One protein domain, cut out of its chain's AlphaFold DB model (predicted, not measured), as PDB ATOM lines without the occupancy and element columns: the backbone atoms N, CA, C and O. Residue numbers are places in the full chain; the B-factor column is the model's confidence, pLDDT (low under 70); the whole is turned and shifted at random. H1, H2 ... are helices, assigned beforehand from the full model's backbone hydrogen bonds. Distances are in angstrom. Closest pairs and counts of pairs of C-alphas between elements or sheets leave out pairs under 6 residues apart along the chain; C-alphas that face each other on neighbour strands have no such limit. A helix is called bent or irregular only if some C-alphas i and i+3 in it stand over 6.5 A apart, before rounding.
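This is residues 25 to 83 of the 202 residues of the protein "Hypothetical protein" of Haptolina ericina (UniProt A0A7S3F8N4). Four helices make a small cluster, with a long loop running out toward each end of the longest axis: H1 meets H3 at a steep tilt, the short H2 is beside H1, and H4 packs on H2, away from H1. The first loop, residues 36 to 48, folds back along H1, while in the second, residues 53 to 64, residues 56 to 62 stick out free. The printed part has 59 residues with four named helices, H1, H2, H3 and H4 in chain order, and no named strand; the class is all helix. It is compact, with a radius of gyration of the C-alphas of 11.6 A, yet elongated in outline, spanning 39 by 24 by 16 A.

H1, residues 25 to 35, and H2, residues 49 to 52, only just touch, with 3 pairs of C-alphas within 8 A; the closest are those of Thr 30 and Leu 49, 5.7 A apart. H3, residues 65 to 73, touches H1, with the C-alphas of Met 34 and Val 67 closest at 4.9 A. H1 and H3 run opposite ways at a steep tilt of 57 degrees. H2 and H3 are close but not clearly touching; their closest C-alphas, those of Pro 50 and Leu 71, are 5.7 A apart. H4, residues 76 to 81, touches H2, with the C-alphas of Pro 50 and Leu 76 closest at 5.3 A. H3 and H4 meet only through their link, and H1 and H4 are apart. In H3 and H4 every O i to N i+4 pair is within hydrogen-bond range, in H1 6 of 7 are, and H2 is too short for such a pair.

H1 begins at C-alpha 25, at (75.436, 68.333, 15.690), and measures 16.8 A from first to last C-alpha. It is neither bent nor irregular, but only just: C-alphas 25 and 28 are 6.4 A apart. H2 runs from Leu 49 to Leu 52. H3 begins at C-alpha 65, at (96.020, 74.581, 4.509), and measures 12.3 A. H4 measures 8.5 A and ends at C-alpha 81, at (90.897, 66.120, 27.482).

The C-alphas of Gly 42 and Ala 59, the two farthest apart, are 39.3 A from each other. The printed part, residues 25 to 83, has no cut. The links from H1 to H2, 13 residues, and from H2 to H3, 12 residues, are long; that from H3 to H4 is tight. The mean pLDDT of the printed part is 89.0; residues 55 to 56 and 58 to 61 are under 70.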
ATOM      1  N   VAL A  25      75.139  66.905  15.467       92.00
ATOM      2  CA  VAL A  25      75.436  68.333  15.690       92.00
ATOM      3  C   VAL A  25      76.915  68.673  15.482       92.00
ATOM      4  O   VAL A  25      77.248  69.819  15.204       92.00
ATOM      5  N   ASP A  26      77.805  67.682  15.541       94.12
ATOM      6  CA  ASP A  26      79.252  67.860  15.393       94.12
ATOM      7  C   ASP A  26      79.724  67.835  13.941       94.12
ATOM      8  O   ASP A  26      80.843  68.255  13.632       94.12
ATOM      9  N   LEU A  27      78.885  67.346  13.024       95.25
ATOM     10  CA  LEU A  27      79.235  67.244  11.610       95.25
ATOM     11  C   LEU A  27      79.450  68.629  11.000       95.25
ATOM     12  O   LEU A  27      80.466  68.861  10.352       95.25
ATOM     13  N   ALA A  28      78.530  69.563  11.247       95.88
ATOM     14  CA  ALA A  28      78.620  70.923  10.724       95.88
ATOM     15  C   ALA A  28      79.908  71.659  11.159       95.88
ATOM     16  O   ALA A  28      80.664  72.064  10.271       95.88
ATOM     17  N   PRO A  29      80.242  71.789  12.462       95.75
ATOM     18  CA  PRO A  29      81.486  72.437  12.884       95.75
ATOM     19  C   PRO A  29      82.740  71.687  12.407       95.75
ATOM     20  O   PRO A  29      83.766  72.313  12.140       95.75
ATOM     21  N   THR A  30      82.670  70.363  12.236       96.12
ATOM     22  CA  THR A  30      83.773  69.566  11.677       96.12
ATOM     23  C   THR A  30      84.029  69.889  10.203       96.12
ATOM     24  O   THR A  30      85.171  70.140   9.816       96.12
ATOM     25  N   LEU A  31      82.974  69.937   9.385       96.38
ATOM     26  CA  LEU A  31      83.067  70.266   7.959       96.38
ATOM     27  C   LEU A  31      83.485  71.725   7.729       96.38
ATOM     28  O   LEU A  31      84.296  71.992   6.841       96.38
ATOM     29  N   LEU A  32      82.990  72.659   8.549       97.06
ATOM     30  CA  LEU A  32      83.430  74.058   8.525       97.06
ATOM     31  C   LEU A  32      84.925  74.176   8.837       97.06
ATOM     32  O   LEU A  32      85.651  74.817   8.077       97.06
ATOM     33  N   GLY A  33      85.407  73.470   9.864       95.56
ATOM     34  CA  GLY A  33      86.831  73.417  10.190       95.56
ATOM     35  C   GLY A  33      87.691  72.887   9.039       95.56
ATOM     36  O   GLY A  33      88.715  73.478   8.696       95.56
ATOM     37  N   MET A  34      87.242  71.831   8.348       95.50
ATOM     38  CA  MET A  34      87.923  71.339   7.139       95.50
ATOM     39  C   MET A  34      87.957  72.387   6.014       95.50
ATOM     40  O   MET A  34      88.947  72.479   5.282       95.50
ATOM     41  N   ALA A  35      86.899  73.192   5.882       96.00
ATOM     42  CA  ALA A  35      86.812  74.298   4.930       96.00
ATOM     43  C   ALA A  35      87.601  75.551   5.367       96.00
ATOM     44  O   ALA A  35      87.775  76.468   4.566       96.00
ATOM     45  N   GLY A  36      88.123  75.585   6.600       95.38
ATOM     46  CA  GLY A  36      88.850  76.729   7.155       95.38
ATOM     47  C   GLY A  36      87.927  77.868   7.582       95.38
ATOM     48  O   GLY A  36      88.322  79.030   7.506       95.38
ATOM     49  N   LEU A  37      86.696  77.529   7.965       96.19
ATOM     50  CA  LEU A  37      85.677  78.444   8.457       96.19
ATOM     51  C   LEU A  37      85.438  78.197   9.946       96.19
ATOM     52  O   LEU A  37      85.371  77.048  10.387       96.19
ATOM     53  N   ASP A  38      85.242  79.275  10.696       92.00
ATOM     54  CA  ASP A  38      84.873  79.180  12.104       92.00
ATOM     55  C   ASP A  38      83.397  78.775  12.248       92.00
ATOM     56  O   ASP A  38      82.532  79.318  11.546       92.00
ATOM     57  N   PRO A  39      83.066  77.853  13.169       91.00
ATOM     58  CA  PRO A  39      81.681  77.573  13.519       91.00
ATOM     59  C   PRO A  39      80.982  78.830  14.067       91.00
ATOM     60  O   PRO A  39      81.514  79.478  14.976       91.00
ATOM     61  N   PRO A  40      79.783  79.184  13.567       90.38
ATOM     62  CA  PRO A  40      78.959  80.230  14.166       90.38
ATOM     63  C   PRO A  40      78.663  79.947  15.646       90.38
ATOM     64  O   PRO A  40      78.564  78.789  16.048       90.38
ATOM     65  N   ALA A  41      78.454  81.001  16.443       85.69
ATOM     66  CA  ALA A  41      78.204  80.876  17.885       85.69
ATOM     67  C   ALA A  41      77.000  79.974  18.226       85.69
ATOM     68  O   ALA A  41      77.064  79.245  19.205       85.69
ATOM     69  N   GLY A  42      75.975  79.959  17.366       86.25
ATOM     70  CA  GLY A  42      74.737  79.189  17.537       86.25
ATOM     71  C   GLY A  42      74.828  77.674  17.335       86.25
ATOM     72  O   GLY A  42      73.792  77.022  17.284       86.25
ATOM     73  N   MET A  43      76.019  77.105  17.131       90.56
ATOM     74  CA  MET A  43      76.188  75.654  16.997       90.56
ATOM     75  C   MET A  43      76.522  75.015  18.348       90.56
ATOM     76  O   MET A  43      77.502  75.395  18.985       90.56
ATOM     77  N   ASP A  44      75.761  73.989  18.738       87.88
ATOM     78  CA  ASP A  44      76.010  73.221  19.970       87.88
ATOM     79  C   ASP A  44      77.170  72.218  19.826       87.88
ATOM     80  O   ASP A  44      77.832  71.857  20.799       87.88
ATOM     81  N   GLY A  45      77.418  71.737  18.603       90.69
ATOM     82  CA  GLY A  45      78.441  70.731  18.330       90.69
ATOM     83  C   GLY A  45      79.870  71.273  18.349       90.69
ATOM     84  O   GLY A  45      80.124  72.471  18.212       90.69
ATOM     85  N   LYS A  46      80.839  70.358  18.433       91.94
ATOM     86  CA  LYS A  46      82.277  70.662  18.378       91.94
ATOM     87  C   LYS A  46      82.936  69.913  17.224       91.94
ATOM     88  O   LYS A  46      82.504  68.831  16.836       91.94
ATOM     89  N   SER A  47      84.011  70.472  16.672       94.56
ATOM     90  CA  SER A  47      84.764  69.784  15.622       94.56
ATOM     91  C   SER A  47      85.536  68.595  16.195       94.56
ATOM     92  O   SER A  47      86.394  68.780  17.057       94.56
ATOM     93  N   PHE A  48      85.281  67.386  15.686       94.56
ATOM     94  CA  PHE A  48      86.065  66.185  16.010       94.56
ATOM     95  C   PHE A  48      87.226  65.954  15.032       94.56
ATOM     96  O   PHE A  48      87.913  64.938  15.115       94.56
ATOM     97  N   LEU A  49      87.492  66.899  14.119       94.69
ATOM     98  CA  LEU A  49      88.591  66.802  13.153       94.69
ATOM     99  C   LEU A  49      89.959  66.501  13.802       94.69
ATOM    100  O   LEU A  49      90.663  65.636  13.276       94.69
ATOM    101  N   PRO A  50      90.337  67.126  14.940       92.75
ATOM    102  CA  PRO A  50      91.612  66.837  15.601       92.75
ATOM    103  C   PRO A  50      91.731  65.405  16.121       92.75
ATOM    104  O   PRO A  50      92.836  64.887  16.205       92.75
ATOM    105  N   LEU A  51      90.602  64.753  16.426       91.69
ATOM    106  CA  LEU A  51      90.548  63.356  16.863       91.69
ATOM    107  C   LEU A  51      90.596  62.366  15.683       91.69
ATOM    108  O   LEU A  51      90.843  61.182  15.891       91.69
ATOM    109  N   LEU A  52      90.342  62.829  14.453       90.69
ATOM    110  CA  LEU A  52      90.363  62.004  13.237       90.69
ATOM    111  C   LEU A  52      91.696  62.052  12.497       90.69
ATOM    112  O   LEU A  52      92.133  61.050  11.929       90.69
ATOM    113  N   VAL A  53      92.281  63.246  12.401       90.44
ATOM    114  CA  VAL A  53      93.426  63.495  11.529       90.44
ATOM    115  C   VAL A  53      94.701  63.406  12.338       90.44
ATOM    116  O   VAL A  53      94.969  64.217  13.219       90.44
ATOM    117  N   THR A  54      95.534  62.445  11.961       79.88
ATOM    118  CA  THR A  54      96.917  62.379  12.425       79.88
ATOM    119  C   THR A  54      97.816  63.050  11.388       79.88
ATOM    120  O   THR A  54      97.561  62.917  10.185       79.88
ATOM    121  N   PRO A  55      98.857  63.799  11.804       67.88
ATOM    122  CA  PRO A  55      99.803  64.374  10.861       67.88
ATOM    123  C   PRO A  55     100.364  63.274   9.950       67.88
ATOM    124  O   PRO A  55     100.935  62.301  10.451       67.88
ATOM    125  N   PRO A  56     100.188  63.383   8.621       68.12
ATOM    126  CA  PRO A  56     100.643  62.346   7.714       68.12
ATOM    127  C   PRO A  56     102.178  62.234   7.754       68.12
ATOM    128  O   PRO A  56     102.865  63.246   7.934       68.12
ATOM    129  N   PRO A  57     102.749  61.031   7.553       70.31
ATOM    130  CA  PRO A  57     104.194  60.878   7.424       70.31
ATOM    131  C   PRO A  57     104.735  61.742   6.265       70.31
ATOM    132  O   PRO A  57     103.991  62.033   5.328       70.31
ATOM    133  N   PRO A  58     106.031  62.114   6.253       67.62
ATOM    134  CA  PRO A  58     106.585  63.082   5.294       67.62
ATOM    135  C   PRO A  58     106.359  62.759   3.806       67.62
ATOM    136  O   PRO A  58     106.389  63.658   2.970       67.62
ATOM    137  N   ALA A  59     106.152  61.482   3.472       67.06
ATOM    138  CA  ALA A  59     105.912  60.999   2.114       67.06
ATOM    139  C   ALA A  59     104.431  61.031   1.677       67.06
ATOM    140  O   ALA A  59     104.136  60.738   0.520       67.06
ATOM    141  N   ALA A  60     103.494  61.343   2.576       69.25
ATOM    142  CA  ALA A  60     102.064  61.360   2.283       69.25
ATOM    143  C   ALA A  60     101.585  62.737   1.767       69.25
ATOM    144  O   ALA A  60     102.262  63.752   1.966       69.25
ATOM    145  N   PRO A  61     100.423  62.795   1.078       69.06
ATOM    146  CA  PRO A  61      99.860  64.047   0.588       69.06
ATOM    147  C   PRO A  61      99.722  65.071   1.714       69.06
ATOM    148  O   PRO A  61      99.198  64.765   2.786       69.06
ATOM    149  N   LYS A  62     100.181  66.299   1.456       82.62
ATOM    150  CA  LYS A  62     100.047  67.396   2.417       82.62
ATOM    151  C   LYS A  62      98.567  67.661   2.684       82.62
ATOM    152  O   LYS A  62      97.770  67.729   1.750       82.62
ATOM    153  N   LEU A  63      98.222  67.846   3.957       90.31
ATOM    154  CA  LEU A  63      96.886  68.280   4.356       90.31
ATOM    155  C   LEU A  63      96.556  69.632   3.695       90.31
ATOM    156  O   LEU A  63      97.462  70.459   3.537       90.31
ATOM    157  N   PRO A  64      95.291  69.911   3.341       91.62
ATOM    158  CA  PRO A  64      94.880  71.253   2.943       91.62
ATOM    159  C   PRO A  64      95.269  72.296   4.002       91.62
ATOM    160  O   PRO A  64      95.242  72.012   5.198       91.62
ATOM    161  N   LEU A  65      95.615  73.516   3.579       92.19
ATOM    162  CA  LEU A  65      96.020  74.581   4.509       92.19
ATOM    163  C   LEU A  65      94.909  74.931   5.512       92.19
ATOM    164  O   LEU A  65      95.205  75.256   6.657       92.19
ATOM    165  N   SER A  66      93.645  74.842   5.092       94.81
ATOM    166  CA  SER A  66      92.482  75.006   5.969       94.81
ATOM    167  C   SER A  66      92.489  73.997   7.117       94.81
ATOM    168  O   SER A  66      92.386  74.386   8.275       94.81
ATOM    169  N   VAL A  67      92.706  72.718   6.798       94.25
ATOM    170  CA  VAL A  67      92.796  71.630   7.779       94.25
ATOM    171  C   VAL A  67      93.967  71.857   8.729       94.25
ATOM    172  O   VAL A  67      93.783  71.746   9.932       94.25
ATOM    173  N   GLN A  68      95.148  72.223   8.220       92.19
ATOM    174  CA  GLN A  68      96.313  72.505   9.071       92.19
ATOM    175  C   GLN A  68      96.016  73.617  10.084       92.19
ATOM    176  O   GLN A  68      96.188  73.413  11.279       92.19
ATOM    177  N   ARG A  69      95.468  74.752   9.626       93.25
ATOM    178  CA  ARG A  69      95.105  75.874  10.508       93.25
ATOM    179  C   ARG A  69      94.072  75.489  11.563       93.25
ATOM    180  O   ARG A  69      94.166  75.943  12.700       93.25
ATOM    181  N   HIS A  70      93.092  74.665  11.189       95.06
ATOM    182  CA  HIS A  70      92.103  74.156  12.137       95.06
ATOM    183  C   HIS A  70      92.767  73.275  13.200       95.06
ATOM    184  O   HIS A  70      92.544  73.478  14.386       95.06
ATOM    185  N   LEU A  71      93.635  72.340  12.801       93.31
ATOM    186  CA  LEU A  71      94.367  71.481  13.740       93.31
ATOM    187  C   LEU A  71      95.290  72.280  14.675       93.31
ATOM    188  O   LEU A  71      95.378  71.955  15.857       93.31
ATOM    189  N   ASP A  72      95.921  73.346  14.178       92.00
ATOM    190  CA  ASP A  72      96.751  74.243  14.992       92.00
ATOM    191  C   ASP A  72      95.917  75.027  16.022       92.00
ATOM    192  O   ASP A  72      96.383  75.298  17.129       92.00
ATOM    193  N   SER A  73      94.675  75.374  15.671       93.56
ATOM    194  CA  SER A  73      93.750  76.116  16.542       93.56
ATOM    195  C   SER A  73      93.082  75.233  17.598       93.56
ATOM    196  O   SER A  73      92.647  75.735  18.632       93.56
ATOM    197  N   TYR A  74      93.015  73.921  17.354       92.62
ATOM    198  CA  TYR A  74      92.397  72.933  18.238       92.62
ATOM    199  C   TYR A  74      93.367  71.772  18.508       92.62
ATOM    200  O   TYR A  74      93.217  70.692  17.926       92.62
ATOM    201  N   PRO A  75      94.372  71.968  19.386       90.94
ATOM    202  CA  PRO A  75      95.391  70.962  19.648       90.94
ATOM    203  C   PRO A  75      94.789  69.650  20.159       90.94
ATOM    204  O   PRO A  75      93.979  69.652  21.087       90.94
ATOM    205  N   LEU A  76      95.251  68.518  19.610       89.19
ATOM    206  CA  LEU A  76      94.725  67.185  19.933       89.19
ATOM    207  C   LEU A  76      94.635  66.930  21.443       89.19
ATOM    208  O   LEU A  76      93.594  66.498  21.910       89.19
ATOM    209  N   HIS A  77      95.687  67.225  22.215       88.12
ATOM    210  CA  HIS A  77      95.704  66.960  23.659       88.12
ATOM    211  C   HIS A  77      94.586  67.696  24.419       88.12
ATOM    212  O   HIS A  77      94.016  67.141  25.355       88.12
ATOM    213  N   GLN A  78      94.256  68.919  24.000       89.44
ATOM    214  CA  GLN A  78      93.200  69.718  24.608       89.44
ATOM    215  C   GLN A  78      91.825  69.193  24.202       89.44
ATOM    216  O   GLN A  78      90.998  68.901  25.062       89.44
ATOM    217  N   VAL A  79      91.609  69.005  22.897       90.38
ATOM    218  CA  VAL A  79      90.348  68.469  22.360       90.38
ATOM    219  C   VAL A  79      90.042  67.121  22.986       90.38
ATOM    220  O   VAL A  79      88.908  66.854  23.356       90.38
ATOM    221  N   HIS A  80      91.072  66.298  23.134       86.38
ATOM    222  CA  HIS A  80      91.002  65.012  23.785       86.38
ATOM    223  C   HIS A  80      90.532  65.144  25.248       86.38
ATOM    224  O   HIS A  80      89.575  64.483  25.648       86.38
ATOM    225  N   ALA A  81      91.207  65.964  26.058       84.81
ATOM    226  CA  ALA A  81      90.897  66.120  27.482       84.81
ATOM    227  C   ALA A  81      89.490  66.689  27.737       84.81
ATOM    228  O   ALA A  81      88.843  66.327  28.716       84.81
ATOM    229  N   GLU A  82      89.015  67.554  26.841       87.19
ATOM    230  CA  GLU A  82      87.712  68.218  26.928       87.19
ATOM    231  C   GLU A  82      86.604  67.477  26.160       87.19
ATOM    232  O   GLU A  82      85.454  67.934  26.130       87.19
ATOM    233  N   TRP A  83      86.918  66.356  25.498       89.50
ATOM    234  CA  TRP A  83      85.903  65.625  24.752       89.50
ATOM    235  C   TRP A  83      84.912  64.970  25.705       89.50
ATOM    236  O   TRP A  83      85.273  64.381  26.727       89.50
TER     237      TRP A  83